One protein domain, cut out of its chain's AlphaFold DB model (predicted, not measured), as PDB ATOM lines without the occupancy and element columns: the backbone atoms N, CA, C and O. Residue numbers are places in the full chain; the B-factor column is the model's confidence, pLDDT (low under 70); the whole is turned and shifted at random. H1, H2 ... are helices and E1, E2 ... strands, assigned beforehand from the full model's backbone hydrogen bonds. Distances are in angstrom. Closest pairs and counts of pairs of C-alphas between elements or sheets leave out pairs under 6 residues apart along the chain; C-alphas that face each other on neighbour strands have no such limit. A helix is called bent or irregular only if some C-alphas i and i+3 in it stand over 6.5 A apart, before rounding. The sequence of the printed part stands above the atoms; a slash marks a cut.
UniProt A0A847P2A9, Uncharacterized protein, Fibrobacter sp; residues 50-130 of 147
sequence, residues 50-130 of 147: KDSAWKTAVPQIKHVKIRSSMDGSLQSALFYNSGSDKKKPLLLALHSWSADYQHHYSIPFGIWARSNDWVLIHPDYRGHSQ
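AT A GLANCE: This is residues 50 to 130 of the 147 residues of an uncharacterized protein of Fibrobacter sp (UniProt A0A847P2A9). What does this domain look like? It is a twisted sheet of four strands with helix H2 packed over one face, running along E4, while the other face is bare of named helices; the short helix H1 packs beside H2. What is it made of? The printed part has 81 residues with two named helices and four named strands, in the order H1 E1 E2 E3 H2 E4, and its class is mixed, helices and strands. The mixed sheet has the order E1 E2 E4 E3. How large is it? It is compact, with a radius of gyration of the C-alphas of 12.7 A and spans of 36 by 27 by 17 A.

HOW THE PARTS SIT: Where does the first helix stand? H1, residues 50 to 57, touches H2, residues 104 to 116, at a shallow tilt of 32 degrees, the same way; their closest C-alphas are those of Lys 50 and His 104, 6.3 A apart. H1 is only just not on the sheet, with 4 pairs of C-alphas within 10 A. How do the strands pair? E1, residues 62 to 67, and E2, residues 74 to 80, form an antiparallel hairpin, with N 64 and O 77 within hydrogen-bond range at 2.9 A. E2 is antiparallel to E4, residues 119 to 123, with N 122 and O 78 at 2.8 A, and E4 is parallel to E3, residues 90 to 92, with N 91 and O 119 at 2.7 A. Where is H2? It is on the sheet at a height of 9.3 A, over E4 and along the strands at 2 degrees on the local plane; the closest C-alphas of H2 and E4 are those of Ala 113 and Leu 120, 6.0 A apart. E3, H2 and E4 form a strand-helix-strand unit, two parallel neighbour strands with a helix between, and its crossover is right-handed. Are the helix backbones whole? Every O i to N i+4 pair is within hydrogen-bond range in H1, and 6 of 9 are in H2, which is irregular: its C-alphas 105 and 108 are 7.0 A apart.

IN THESE COORDINATES: Where does the first element begin? C-alpha 50 of H1 is at (9.596, 26.616, -24.478), and H1 is 10.6 A long. How long are the others? E1 measures 15.8 A, E2 18.3 A, E3 6.2 A, H2 20.0 A and E4 13.0 A. Where does the last element end? C-alpha 123 of E4 is at (2.615, 29.207, -37.155).

THE WHOLE: How far does it reach? The two C-alphas farthest apart, those of Asp 85 and Gln 130, are 40.7 A apart. Is anything missing or long? The printed part has no cut, and the link from E3 to H2, 11 residues, is long. Where is confidence low? Residues 127 to 130 are under 70, while the mean pLDDT of the printed part is 92.4.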
ATOM      1  N   LYS A  50      10.796  26.703 -23.626       95.38
ATOM      2  CA  LYS A  50       9.596  26.616 -24.478       95.38
ATOM      3  C   LYS A  50       9.457  25.243 -25.145       95.38
ATOM      4  O   LYS A  50       8.409  24.616 -25.049       95.38
ATOM      5  N   ASP A  51      10.537  24.747 -25.743       95.38
ATOM      6  CA  ASP A  51      10.573  23.432 -26.392       95.38
ATOM      7  C   ASP A  51      10.274  22.295 -25.397       95.38
ATOM      8  O   ASP A  51       9.409  21.455 -25.651       95.38
ATOM      9  N   SER A  52      10.918  22.304 -24.223       96.88
ATOM     10  CA  SER A  52      10.656  21.310 -23.177       96.88
ATOM     11  C   SER A  52       9.216  21.384 -22.673       96.88
ATOM     12  O   SER A  52       8.566  20.350 -22.560       96.88
ATOM     13  N   ALA A  53       8.692  22.586 -22.431       97.25
ATOM     14  CA  ALA A  53       7.323  22.814 -21.982       97.25
ATOM     15  C   ALA A  53       6.298  22.206 -22.953       97.25
ATOM     16  O   ALA A  53       5.397  21.474 -22.532       97.25
ATOM     17  N   TRP A  54       6.472  22.451 -24.254       97.38
ATOM     18  CA  TRP A  54       5.618  21.890 -25.299       97.38
ATOM     19  C   TRP A  54       5.729  20.370 -25.401       97.38
ATOM     20  O   TRP A  54       4.700  19.696 -25.442       97.38
ATOM     21  N   LYS A  55       6.944  19.813 -25.371       96.44
ATOM     22  CA  LYS A  55       7.159  18.356 -25.396       96.44
ATOM     23  C   LYS A  55       6.587  17.658 -24.165       96.44
ATOM     24  O   LYS A  55       6.040  16.567 -24.288       96.44
ATOM     25  N   THR A  56       6.679  18.273 -22.988       96.50
ATOM     26  CA  THR A  56       6.093  17.734 -21.755       96.50
ATOM     27  C   THR A  56       4.568  17.763 -21.808       96.50
ATOM     28  O   THR A  56       3.926  16.769 -21.475       96.50
ATOM     29  N   ALA A  57       3.971  18.880 -22.230       95.69
ATOM     30  CA  ALA A  57       2.518  19.034 -22.236       95.69
ATOM     31  C   ALA A  57       1.833  18.256 -23.371       95.69
ATOM     32  O   ALA A  57       0.759  17.681 -23.176       95.69
ATOM     33  N   VAL A  58       2.444  18.225 -24.557       96.69
ATOM     34  CA  VAL A  58       1.907  17.582 -25.763       96.69
ATOM     35  C   VAL A  58       3.033  16.821 -26.479       96.69
ATOM     36  O   VAL A  58       3.567  17.303 -27.472       96.69
ATOM     37  N   PRO A  59       3.386  15.601 -26.033       96.56
ATOM     38  CA  PRO A  59       4.525  14.860 -26.586       96.56
ATOM     39  C   PRO A  59       4.457  14.575 -28.093       96.56
ATOM     40  O   PRO A  59       5.487  14.377 -28.727       96.56
ATOM     41  N   GLN A  60       3.254  14.544 -28.679       96.88
ATOM     42  CA  GLN A  60       3.054  14.317 -30.116       96.88
ATOM     43  C   GLN A  60       3.171  15.588 -30.975       96.88
ATOM     44  O   GLN A  60       2.977  15.513 -32.191       96.88
ATOM     45  N   ILE A  61       3.422  16.754 -30.373       97.75
ATOM     46  CA  ILE A  61       3.586  18.005 -31.115       97.75
ATOM     47  C   ILE A  61       4.846  17.931 -31.985       97.75
ATOM     48  O   ILE A  61       5.897  17.452 -31.560       97.75
ATOM     49  N   LYS A  62       4.745  18.399 -33.228       98.00
ATOM     50  CA  LYS A  62       5.845  18.402 -34.194       98.00
ATOM     51  C   LYS A  62       6.261  19.829 -34.499       98.00
ATOM     52  O   LYS A  62       5.413  20.674 -34.768       98.00
ATOM     53  N   HIS A  63       7.566  20.075 -34.529       97.25
ATOM     54  CA  HIS A  63       8.113  21.291 -35.119       97.25
ATOM     55  C   HIS A  63       8.214  21.077 -36.625       97.25
ATOM     56  O   HIS A  63       8.886  20.150 -37.080       97.25
ATOM     57  N   VAL A  64       7.532  21.914 -37.396       97.31
ATOM     58  CA  VAL A  64       7.524  21.853 -38.858       97.31
ATOM     59  C   VAL A  64       7.969  23.189 -39.440       97.31
ATOM     60  O   VAL A  64       7.953  24.216 -38.760       97.31
ATOM     61  N   LYS A  65       8.382  23.174 -40.708       95.69
ATOM     62  CA  LYS A  65       8.648  24.383 -41.489       95.69
ATOM     63  C   LYS A  65       7.692  24.425 -42.668       95.69
ATOM     64  O   LYS A  65       7.587  23.453 -43.412       95.69
ATOM     65  N   ILE A  66       7.013  25.548 -42.834       93.25
ATOM     66  CA  ILE A  66       6.033  25.789 -43.887       93.25
ATOM     67  C   ILE A  66       6.648  26.779 -44.864       93.25
ATOM     68  O   ILE A  66       7.090  27.856 -44.467       93.25
ATOM     69  N   ARG A  67       6.692  26.421 -46.147       94.12
ATOM     70  CA  ARG A  67       7.151  27.339 -47.187       94.12
ATOM     71  C   ARG A  67       6.052  28.352 -47.499       94.12
ATOM     72  O   ARG A  67       4.963  27.972 -47.918       94.12
ATOM     73  N   SER A  68       6.352  29.630 -47.309       89.69
ATOM     74  CA  SER A  68       5.499  30.755 -47.686       89.69
ATOM     75  C   SER A  68       5.300  30.780 -49.201       89.69
ATOM     76  O   SER A  68       6.268  30.744 -49.961       89.69
ATOM     77  N   SER A  69       4.048  30.863 -49.648       90.88
ATOM     78  CA  SER A  69       3.715  31.030 -51.068       90.88
ATOM     79  C   SER A  69       3.995  32.443 -51.580       90.88
ATOM     80  O   SER A  69       4.195  32.617 -52.776       90.88
ATOM     81  N   MET A  70       4.032  33.438 -50.687       90.25
ATOM     82  CA  MET A  70       4.231  34.847 -51.038       90.25
ATOM     83  C   MET A  70       5.680  35.152 -51.436       90.25
ATOM     84  O   MET A  70       5.925  35.932 -52.346       90.25
ATOM     85  N   ASP A  71       6.650  34.560 -50.736       91.44
ATOM     86  CA  ASP A  71       8.073  34.911 -50.871       91.44
ATOM     87  C   ASP A  71       9.027  33.711 -50.766       91.44
ATOM     88  O   ASP A  71      10.245  33.873 -50.746       91.44
ATOM     89  N   GLY A  72       8.500  32.487 -50.674       93.12
ATOM     90  CA  GLY A  72       9.303  31.269 -50.597       93.12
ATOM     91  C   GLY A  72      10.035  31.049 -49.270       93.12
ATOM     92  O   GLY A  72      10.715  30.027 -49.143       93.12
ATOM     93  N   SER A  73       9.905  31.949 -48.289       90.94
ATOM     94  CA  SER A  73      10.563  31.826 -46.983       90.94
ATOM     95  C   SER A  73      10.044  30.624 -46.182       90.94
ATOM     96  O   SER A  73       8.875  30.253 -46.284       90.94
ATOM     97  N   LEU A  74      10.905  29.995 -45.374       92.88
ATOM     98  CA  LEU A  74      10.506  28.906 -44.476       92.88
ATOM     99  C   LEU A  74      10.081  29.473 -43.121       92.88
ATOM    100  O   LEU A  74      10.901  30.049 -42.410       92.88
ATOM    101  N   GLN A  75       8.820  29.266 -42.755       91.62
ATOM    102  CA  GLN A  75       8.229  29.715 -41.497       91.62
ATOM    103  C   GLN A  75       8.089  28.537 -40.536       91.62
ATOM    104  O   GLN A  75       7.563  27.485 -40.907       91.62
ATOM    105  N   SER A  76       8.576  28.689 -39.309       95.38
ATOM    106  CA  SER A  76       8.430  27.661 -38.278       95.38
ATOM    107  C   SER A  76       6.974  27.552 -37.828       95.38
ATOM    108  O   SER A  76       6.242  28.538 -37.818       95.38
ATOM    109  N   ALA A  77       6.543  26.357 -37.443       96.62
ATOM    110  CA  ALA A  77       5.243  26.145 -36.823       96.62
ATOM    111  C   ALA A  77       5.274  24.940 -35.879       96.62
ATOM    112  O   ALA A  77       6.075  24.017 -36.055       96.62
ATOM    113  N   LEU A  78       4.366  24.924 -34.905       97.94
ATOM    114  CA  LEU A  78       3.980  23.699 -34.212       97.94
ATOM    115  C   LEU A  78       2.800  23.069 -34.948       97.94
ATOM    116  O   LEU A  78       1.865  23.760 -35.354       97.94
ATOM    117  N   PHE A  79       2.841  21.752 -35.108       98.25
ATOM    118  CA  PHE A  79       1.811  20.979 -35.784       98.25
ATOM    119  C   PHE A  79       1.449  19.738 -34.978       98.25
ATOM    120  O   PHE A  79       2.329  18.991 -34.544       98.25
ATOM    121  N   TYR A  80       0.156  19.485 -34.812       98.25
ATOM    122  CA  TYR A  80      -0.349  18.244 -34.237       98.25
ATOM    123  C   TYR A  80      -1.460  17.668 -35.109       98.25
ATOM    124  O   TYR A  80      -2.354  18.374 -35.567       98.25
ATOM    125  N   ASN A  81      -1.403  16.355 -35.297       97.31
ATOM    126  CA  ASN A  81      -2.454  15.550 -35.890       97.31
ATOM    127  C   ASN A  81      -2.384  14.170 -35.227       97.31
ATOM    128  O   ASN A  81      -1.308  13.574 -35.163       97.31
ATOM    129  N   SER A  82      -3.516  13.674 -34.736       95.94
ATOM    130  CA  SER A  82      -3.636  12.339 -34.138       95.94
ATOM    131  C   SER A  82      -3.370  11.190 -35.116       95.94
ATOM    132  O   SER A  82      -3.051  10.091 -34.677       95.94
ATOM    133  N   GLY A  83      -3.522  11.434 -36.422       95.50
ATOM    134  CA  GLY A  83      -3.502  10.403 -37.460       95.50
ATOM    135  C   GLY A  83      -4.818   9.636 -37.628       95.50
ATOM    136  O   GLY A  83      -4.851   8.713 -38.427       95.50
ATOM    137  N   SER A  84      -5.891   9.998 -36.913       93.62
ATOM    138  CA  SER A  84      -7.210   9.379 -37.109       93.62
ATOM    139  C   SER A  84      -7.784   9.665 -38.503       93.62
ATOM    140  O   SER A  84      -7.627  10.776 -39.019       93.62
ATOM    141  N   ASP A  85      -8.515   8.690 -39.055       91.81
ATOM    142  CA  ASP A  85      -9.194   8.783 -40.360       91.81
ATOM    143  C   ASP A  85     -10.508   9.584 -40.314       91.81
ATOM    144  O   ASP A  85     -11.163   9.811 -41.333       91.81
ATOM    145  N   LYS A  86     -10.925  10.018 -39.118       90.75
ATOM    146  CA  LYS A  86     -12.127  10.832 -38.945       90.75
ATOM    147  C   LYS A  86     -11.894  12.230 -39.514       90.75
ATOM    148  O   LYS A  86     -10.833  12.828 -39.324       90.75
ATOM    149  N   LYS A  87     -12.922  12.784 -40.167       91.69
ATOM    150  CA  LYS A  87     -12.957  14.224 -40.451       91.69
ATOM    151  C   LYS A  87     -12.887  14.966 -39.121       91.69
ATOM    152  O   LYS A  87     -13.557  14.570 -38.173       91.69
ATOM    153  N   LYS A  88     -12.064  16.009 -39.067       92.69
ATOM    154  CA  LYS A  88     -11.799  16.781 -37.854       92.69
ATOM    155  C   LYS A  88     -11.522  18.242 -38.184       92.69
ATOM    156  O   LYS A  88     -10.979  18.525 -39.256       92.69
ATOM    157  N   PRO A  89     -11.886  19.165 -37.288       95.88
ATOM    158  CA  PRO A  89     -11.621  20.582 -37.473       95.88
ATOM    159  C   PRO A  89     -10.124  20.908 -37.338       95.88
ATOM    160  O   PRO A  89      -9.341  20.172 -36.725       95.88
ATOM    161  N   LEU A  90      -9.747  22.051 -37.915       96.94
ATOM    162  CA  LEU A  90      -8.423  22.651 -37.791       96.94
ATOM    163  C   LEU A  90      -8.462  23.769 -36.744       96.94
ATOM    164  O   LEU A  90      -9.144  24.775 -36.927       96.94
ATOM    165  N   LEU A  91      -7.672  23.622 -35.686       97.56
ATOM    166  CA  LEU A  91      -7.334  24.688 -34.757       97.56
ATOM    167  C   LEU A  91      -6.133  25.470 -35.299       97.56
ATOM    168  O   LEU A  91      -5.017  24.952 -35.343       97.56
ATOM    169  N   LEU A  92      -6.353  26.722 -35.687       97.25
ATOM    170  CA  LEU A  92      -5.287  27.668 -36.011       97.25
ATOM    171  C   LEU A  92      -5.029  28.555 -34.790       97.25
ATOM    172  O   LEU A  92      -5.845  29.413 -34.462       97.25
ATOM    173  N   ALA A  93      -3.900  28.346 -34.115       95.38
ATOM    174  CA  ALA A  93      -3.512  29.153 -32.962       95.38
ATOM    175  C   ALA A  93      -2.610  30.313 -33.394       95.38
ATOM    176  O   ALA A  93      -1.602  30.115 -34.077       95.38
ATOM    177  N   LEU A  94      -2.961  31.523 -32.962       93.19
ATOM    178  CA  LEU A  94      -2.219  32.750 -33.230       93.19
ATOM    179  C   LEU A  94      -1.611  33.283 -31.913       93.19
ATOM    180  O   LEU A  94      -2.292  33.345 -30.894       93.19
ATOM    181  N   HIS A  95      -0.317  33.618 -31.915       90.44
ATOM    182  CA  HIS A  95       0.407  34.260 -30.811       90.44
ATOM    183  C   HIS A  95       0.256  35.805 -30.765       90.44
ATOM    184  O   HIS A  95      -0.115  36.483 -31.719       90.44
ATOM    185  N   SER A  96       0.571  36.441 -29.642       86.50
ATOM    186  CA  SER A  96       0.640  37.911 -29.614       86.50
ATOM    187  C   SER A  96       1.824  38.436 -30.447       86.50
ATOM    188  O   SER A  96       2.763  37.697 -30.747       86.50
ATOM    189  N   TRP A  97       1.793  39.720 -30.833       81.62
ATOM    190  CA  TRP A  97       2.851  40.360 -31.641       81.62
ATOM    191  C   TRP A  97       4.244  40.259 -31.002       81.62
ATOM    192  O   TRP A  97       5.234  39.993 -31.681       81.62
ATOM    193  N   SER A  98       4.293  40.399 -29.678       82.88
ATOM    194  CA  SER A  98       5.498  40.238 -28.864       82.88
ATOM    195  C   SER A  98       5.593  38.831 -28.273       82.88
ATOM    196  O   SER A  98       5.974  38.655 -27.116       82.88
ATOM    197  N   ALA A  99       5.231  37.807 -29.038       88.06
ATOM    198  CA  ALA A  99       5.472  36.410 -28.697       88.06
ATOM    199  C   ALA A  99       5.952  35.641 -29.932       88.06
ATOM    200  O   ALA A  99       6.097  36.199 -31.015       88.06
ATOM    201  N   ASP A 100       6.273  34.370 -29.732       92.38
ATOM    202  CA  ASP A 100       6.522  33.422 -30.810       92.38
ATOM    203  C   ASP A 100       5.529  32.264 -30.705       92.38
ATOM    204  O   ASP A 100       4.805  32.103 -29.716       92.38
ATOM    205  N   TYR A 101       5.525  31.424 -31.729       94.56
ATOM    206  CA  TYR A 101       4.678  30.237 -31.829       94.56
ATOM    207  C   TYR A 101       4.879  29.177 -30.726       94.56
ATOM    208  O   TYR A 101       4.096  28.236 -30.635       94.56
ATOM    209  N   GLN A 102       5.918  29.294 -29.889       95.75
ATOM    210  CA  GLN A 102       6.173  28.372 -28.776       95.75
ATOM    211  C   GLN A 102       5.828  28.978 -27.410       95.75
ATOM    212  O   GLN A 102       6.203  28.422 -26.376       95.75
ATOM    213  N   HIS A 103       5.133  30.111 -27.365       94.50
ATOM    214  CA  HIS A 103       4.787  30.771 -26.112       94.50
ATOM    215  C   HIS A 103       4.047  29.833 -25.140       94.50
ATOM    216  O   HIS A 103       3.098  29.148 -25.523       94.50
ATOM    217  N   HIS A 104       4.461  29.799 -23.866       95.69
ATOM    218  CA  HIS A 104       3.915  28.861 -22.873       95.69
ATOM    219  C   HIS A 104       2.404  28.994 -22.678       95.69
ATOM    220  O   HIS A 104       1.713  27.997 -22.483       95.69
ATOM    221  N   TYR A 105       1.870  30.211 -22.781       95.19
ATOM    222  CA  TYR A 105       0.433  30.451 -22.646       95.19
ATOM    223  C   TYR A 105      -0.401  29.887 -23.804       95.19
ATOM    224  O   TYR A 105      -1.615  29.768 -23.662       95.19
ATOM    225  N   SER A 106       0.231  29.470 -24.904       95.62
ATOM    226  CA  SER A 106      -0.427  28.788 -26.023       95.62
ATOM    227  C   SER A 106      -0.528  27.267 -25.837       95.62
ATOM    228  O   SER A 106      -1.247  26.605 -26.584       95.62
ATOM    229  N   ILE A 107       0.142  26.685 -24.834       96.62
ATOM    230  CA  ILE A 107       0.127  25.235 -24.561       96.62
ATOM    231  C   ILE A 107      -1.293  24.652 -24.408       96.62
ATOM    232  O   ILE A 107      -1.538  23.566 -24.948       96.62
ATOM    233  N   PRO A 108      -2.259  25.330 -23.749       96.50
ATOM    234  CA  PRO A 108      -3.633  24.838 -23.668       96.50
ATOM    235  C   PRO A 108      -4.268  24.531 -25.031       96.50
ATOM    236  O   PRO A 108      -5.040  23.580 -25.115       96.50
ATOM    237  N   PHE A 109      -3.907  25.241 -26.106       96.62
ATOM    238  CA  PHE A 109      -4.413  24.949 -27.454       96.62
ATOM    239  C   PHE A 109      -3.947  23.579 -27.963       96.62
ATOM    240  O   PHE A 109      -4.728  22.839 -28.559       96.62
ATOM    241  N   GLY A 110      -2.702  23.191 -27.677       97.06
ATOM    242  CA  GLY A 110      -2.192  21.854 -27.997       97.06
ATOM    243  C   GLY A 110      -2.856  20.754 -27.183       97.06
ATOM    244  O   GLY A 110      -3.211  19.708 -27.729       97.06
ATOM    245  N   ILE A 111      -3.077  20.999 -25.890       96.62
ATOM    246  CA  ILE A 111      -3.792  20.057 -25.019       96.62
ATOM    247  C   ILE A 111      -5.231  19.883 -25.509       96.62
ATOM    248  O   ILE A 111      -5.711  18.751 -25.584       96.62
ATOM    249  N   TRP A 112      -5.902  20.980 -25.871       96.38
ATOM    250  CA  TRP A 112      -7.249  20.958 -26.433       96.38
ATOM    251  C   TRP A 112      -7.302  20.135 -27.714       96.38
ATOM    252  O   TRP A 112      -8.097  19.199 -27.800       96.38
ATOM    253  N   ALA A 113      -6.421  20.434 -28.672       96.75
ATOM    254  CA  ALA A 113      -6.396  19.744 -29.953       96.75
ATOM    255  C   ALA A 113      -6.167  18.241 -29.785       96.75
ATOM    256  O   ALA A 113      -6.905  17.431 -30.339       96.75
ATOM    257  N   ARG A 114      -5.224  17.857 -28.919       95.69
ATOM    258  CA  ARG A 114      -5.001  16.454 -28.563       95.69
ATOM    259  C   ARG A 114      -6.219  15.810 -27.900       95.69
ATOM    260  O   ARG A 114      -6.520  14.655 -28.182       95.69
ATOM    261  N   SER A 115      -6.880  16.508 -26.982       94.69
ATOM    262  CA  SER A 115      -7.983  15.932 -26.198       94.69
ATOM    263  C   SER A 115      -9.251  15.732 -27.021       94.69
ATOM    264  O   SER A 115     -10.033  14.842 -26.696       94.69
ATOM    265  N   ASN A 116      -9.433  16.547 -28.059       94.44
ATOM    266  CA  ASN A 116     -10.631  16.583 -28.892       94.44
ATOM    267  C   ASN A 116     -10.436  15.985 -30.285       94.44
ATOM    268  O   ASN A 116     -11.362  16.017 -31.087       94.44
ATOM    269  N   ASP A 117      -9.249  15.453 -30.579       95.62
ATOM    270  CA  ASP A 117      -8.894  14.964 -31.911       95.62
ATOM    271  C   ASP A 117      -8.970  16.053 -33.002       95.62
ATOM    272  O   ASP A 117      -9.404  15.808 -34.123       95.62
ATOM    273  N   TRP A 118      -8.558  17.286 -32.683       96.88
ATOM    274  CA  TRP A 118      -8.444  18.366 -33.671       96.88
ATOM    275  C   TRP A 118      -7.033  18.392 -34.255       96.88
ATOM    276  O   TRP A 118      -6.047  18.096 -33.573       96.88
ATOM    277  N   VAL A 119      -6.912  18.804 -35.516       97.75
ATOM    278  CA  VAL A 119      -5.605  19.156 -36.085       97.75
ATOM    279  C   VAL A 119      -5.219  20.522 -35.533       97.75
ATOM    280  O   VAL A 119      -6.041  21.428 -35.548       97.75
ATOM    281  N   LEU A 120      -3.987  20.702 -35.064       98.25
ATOM    282  CA  LEU A 120      -3.470  22.009 -34.651       98.25
ATOM    283  C   LEU A 120      -2.375  22.458 -35.604       98.25
ATOM    284  O   LEU A 120      -1.460  21.694 -35.917       98.25
ATOM    285  N   ILE A 121      -2.422  23.736 -35.958       97.75
ATOM    286  CA  ILE A 121      -1.299  24.463 -36.528       97.75
ATOM    287  C   ILE A 121      -1.097  25.768 -35.751       97.75
ATOM    288  O   ILE A 121      -2.028  26.546 -35.551       97.75
ATOM    289  N   HIS A 122       0.126  25.998 -35.283       96.94
ATOM    290  CA  HIS A 122       0.527  27.226 -34.604       96.94
ATOM    291  C   HIS A 122       1.750  27.802 -35.330       96.94
ATOM    292  O   HIS A 122       2.882  27.422 -35.019       96.94
ATOM    293  N   PRO A 123       1.534  28.622 -36.373       95.00
ATOM    294  CA  PRO A 123       2.615  29.207 -37.155       95.00
ATOM    295  C   PRO A 123       3.302  30.361 -36.419       95.00
ATOM    296  O   PRO A 123       2.667  31.083 -35.655       95.00
ATOM    297  N   ASP A 124       4.587  30.543 -36.711       92.44
ATOM    298  CA  ASP A 124       5.388  31.715 -36.352       92.44
ATOM    299  C   ASP A 124       5.271  32.749 -37.471       92.44
ATOM    300  O   ASP A 124       6.074  32.789 -38.406       92.44
ATOM    301  N   TYR A 125       4.196  33.532 -37.474       81.62
ATOM    302  CA  TYR A 125       3.946  34.465 -38.573       81.62
ATOM    303  C   TYR A 125       4.908  35.642 -38.496       81.62
ATOM    304  O   TYR A 125       4.715  36.585 -37.738       81.62
ATOM    305  N   ARG A 126       5.931  35.595 -39.355       74.56
ATOM    306  CA  ARG A 126       6.945  36.653 -39.508       74.56
ATOM    307  C   ARG A 126       7.795  36.889 -38.255       74.56
ATOM    308  O   ARG A 126       8.528  37.875 -38.203       74.56
ATOM    309  N   GLY A 127       7.776  35.939 -37.324       63.69
ATOM    310  CA  GLY A 127       8.536  35.990 -36.088       63.69
ATOM    311  C   GLY A 127       8.025  37.043 -35.109       63.69
ATOM    312  O   GLY A 127       7.110  37.820 -35.373       63.69
ATOM    313  N   HIS A 128       8.678  37.083 -33.954       60.66
ATOM    314  CA  HIS A 128       8.454  38.114 -32.954       60.66
ATOM    315  C   HIS A 128       8.770  39.496 -33.533       60.66
ATOM    316  O   HIS A 128       9.872  39.704 -34.057       60.66
ATOM    317  N   SER A 129       7.863  40.465 -33.382       55.91
ATOM    318  CA  SER A 129       8.174  41.851 -33.728       55.91
ATOM    319  C   SER A 129       9.243  42.369 -32.765       55.91
ATOM    320  O   SER A 129       8.946  42.803 -31.653       55.91
ATOM    321  N   GLN A 130      10.513  42.290 -33.157       45.66
ATOM    322  CA  GLN A 130      11.586  42.900 -32.387       45.66
ATOM    323  C   GLN A 130      11.504  44.410 -32.597       45.66
ATOM    324  O   GLN A 130      11.988  44.928 -33.604       45.66
TER     325      GLN A 130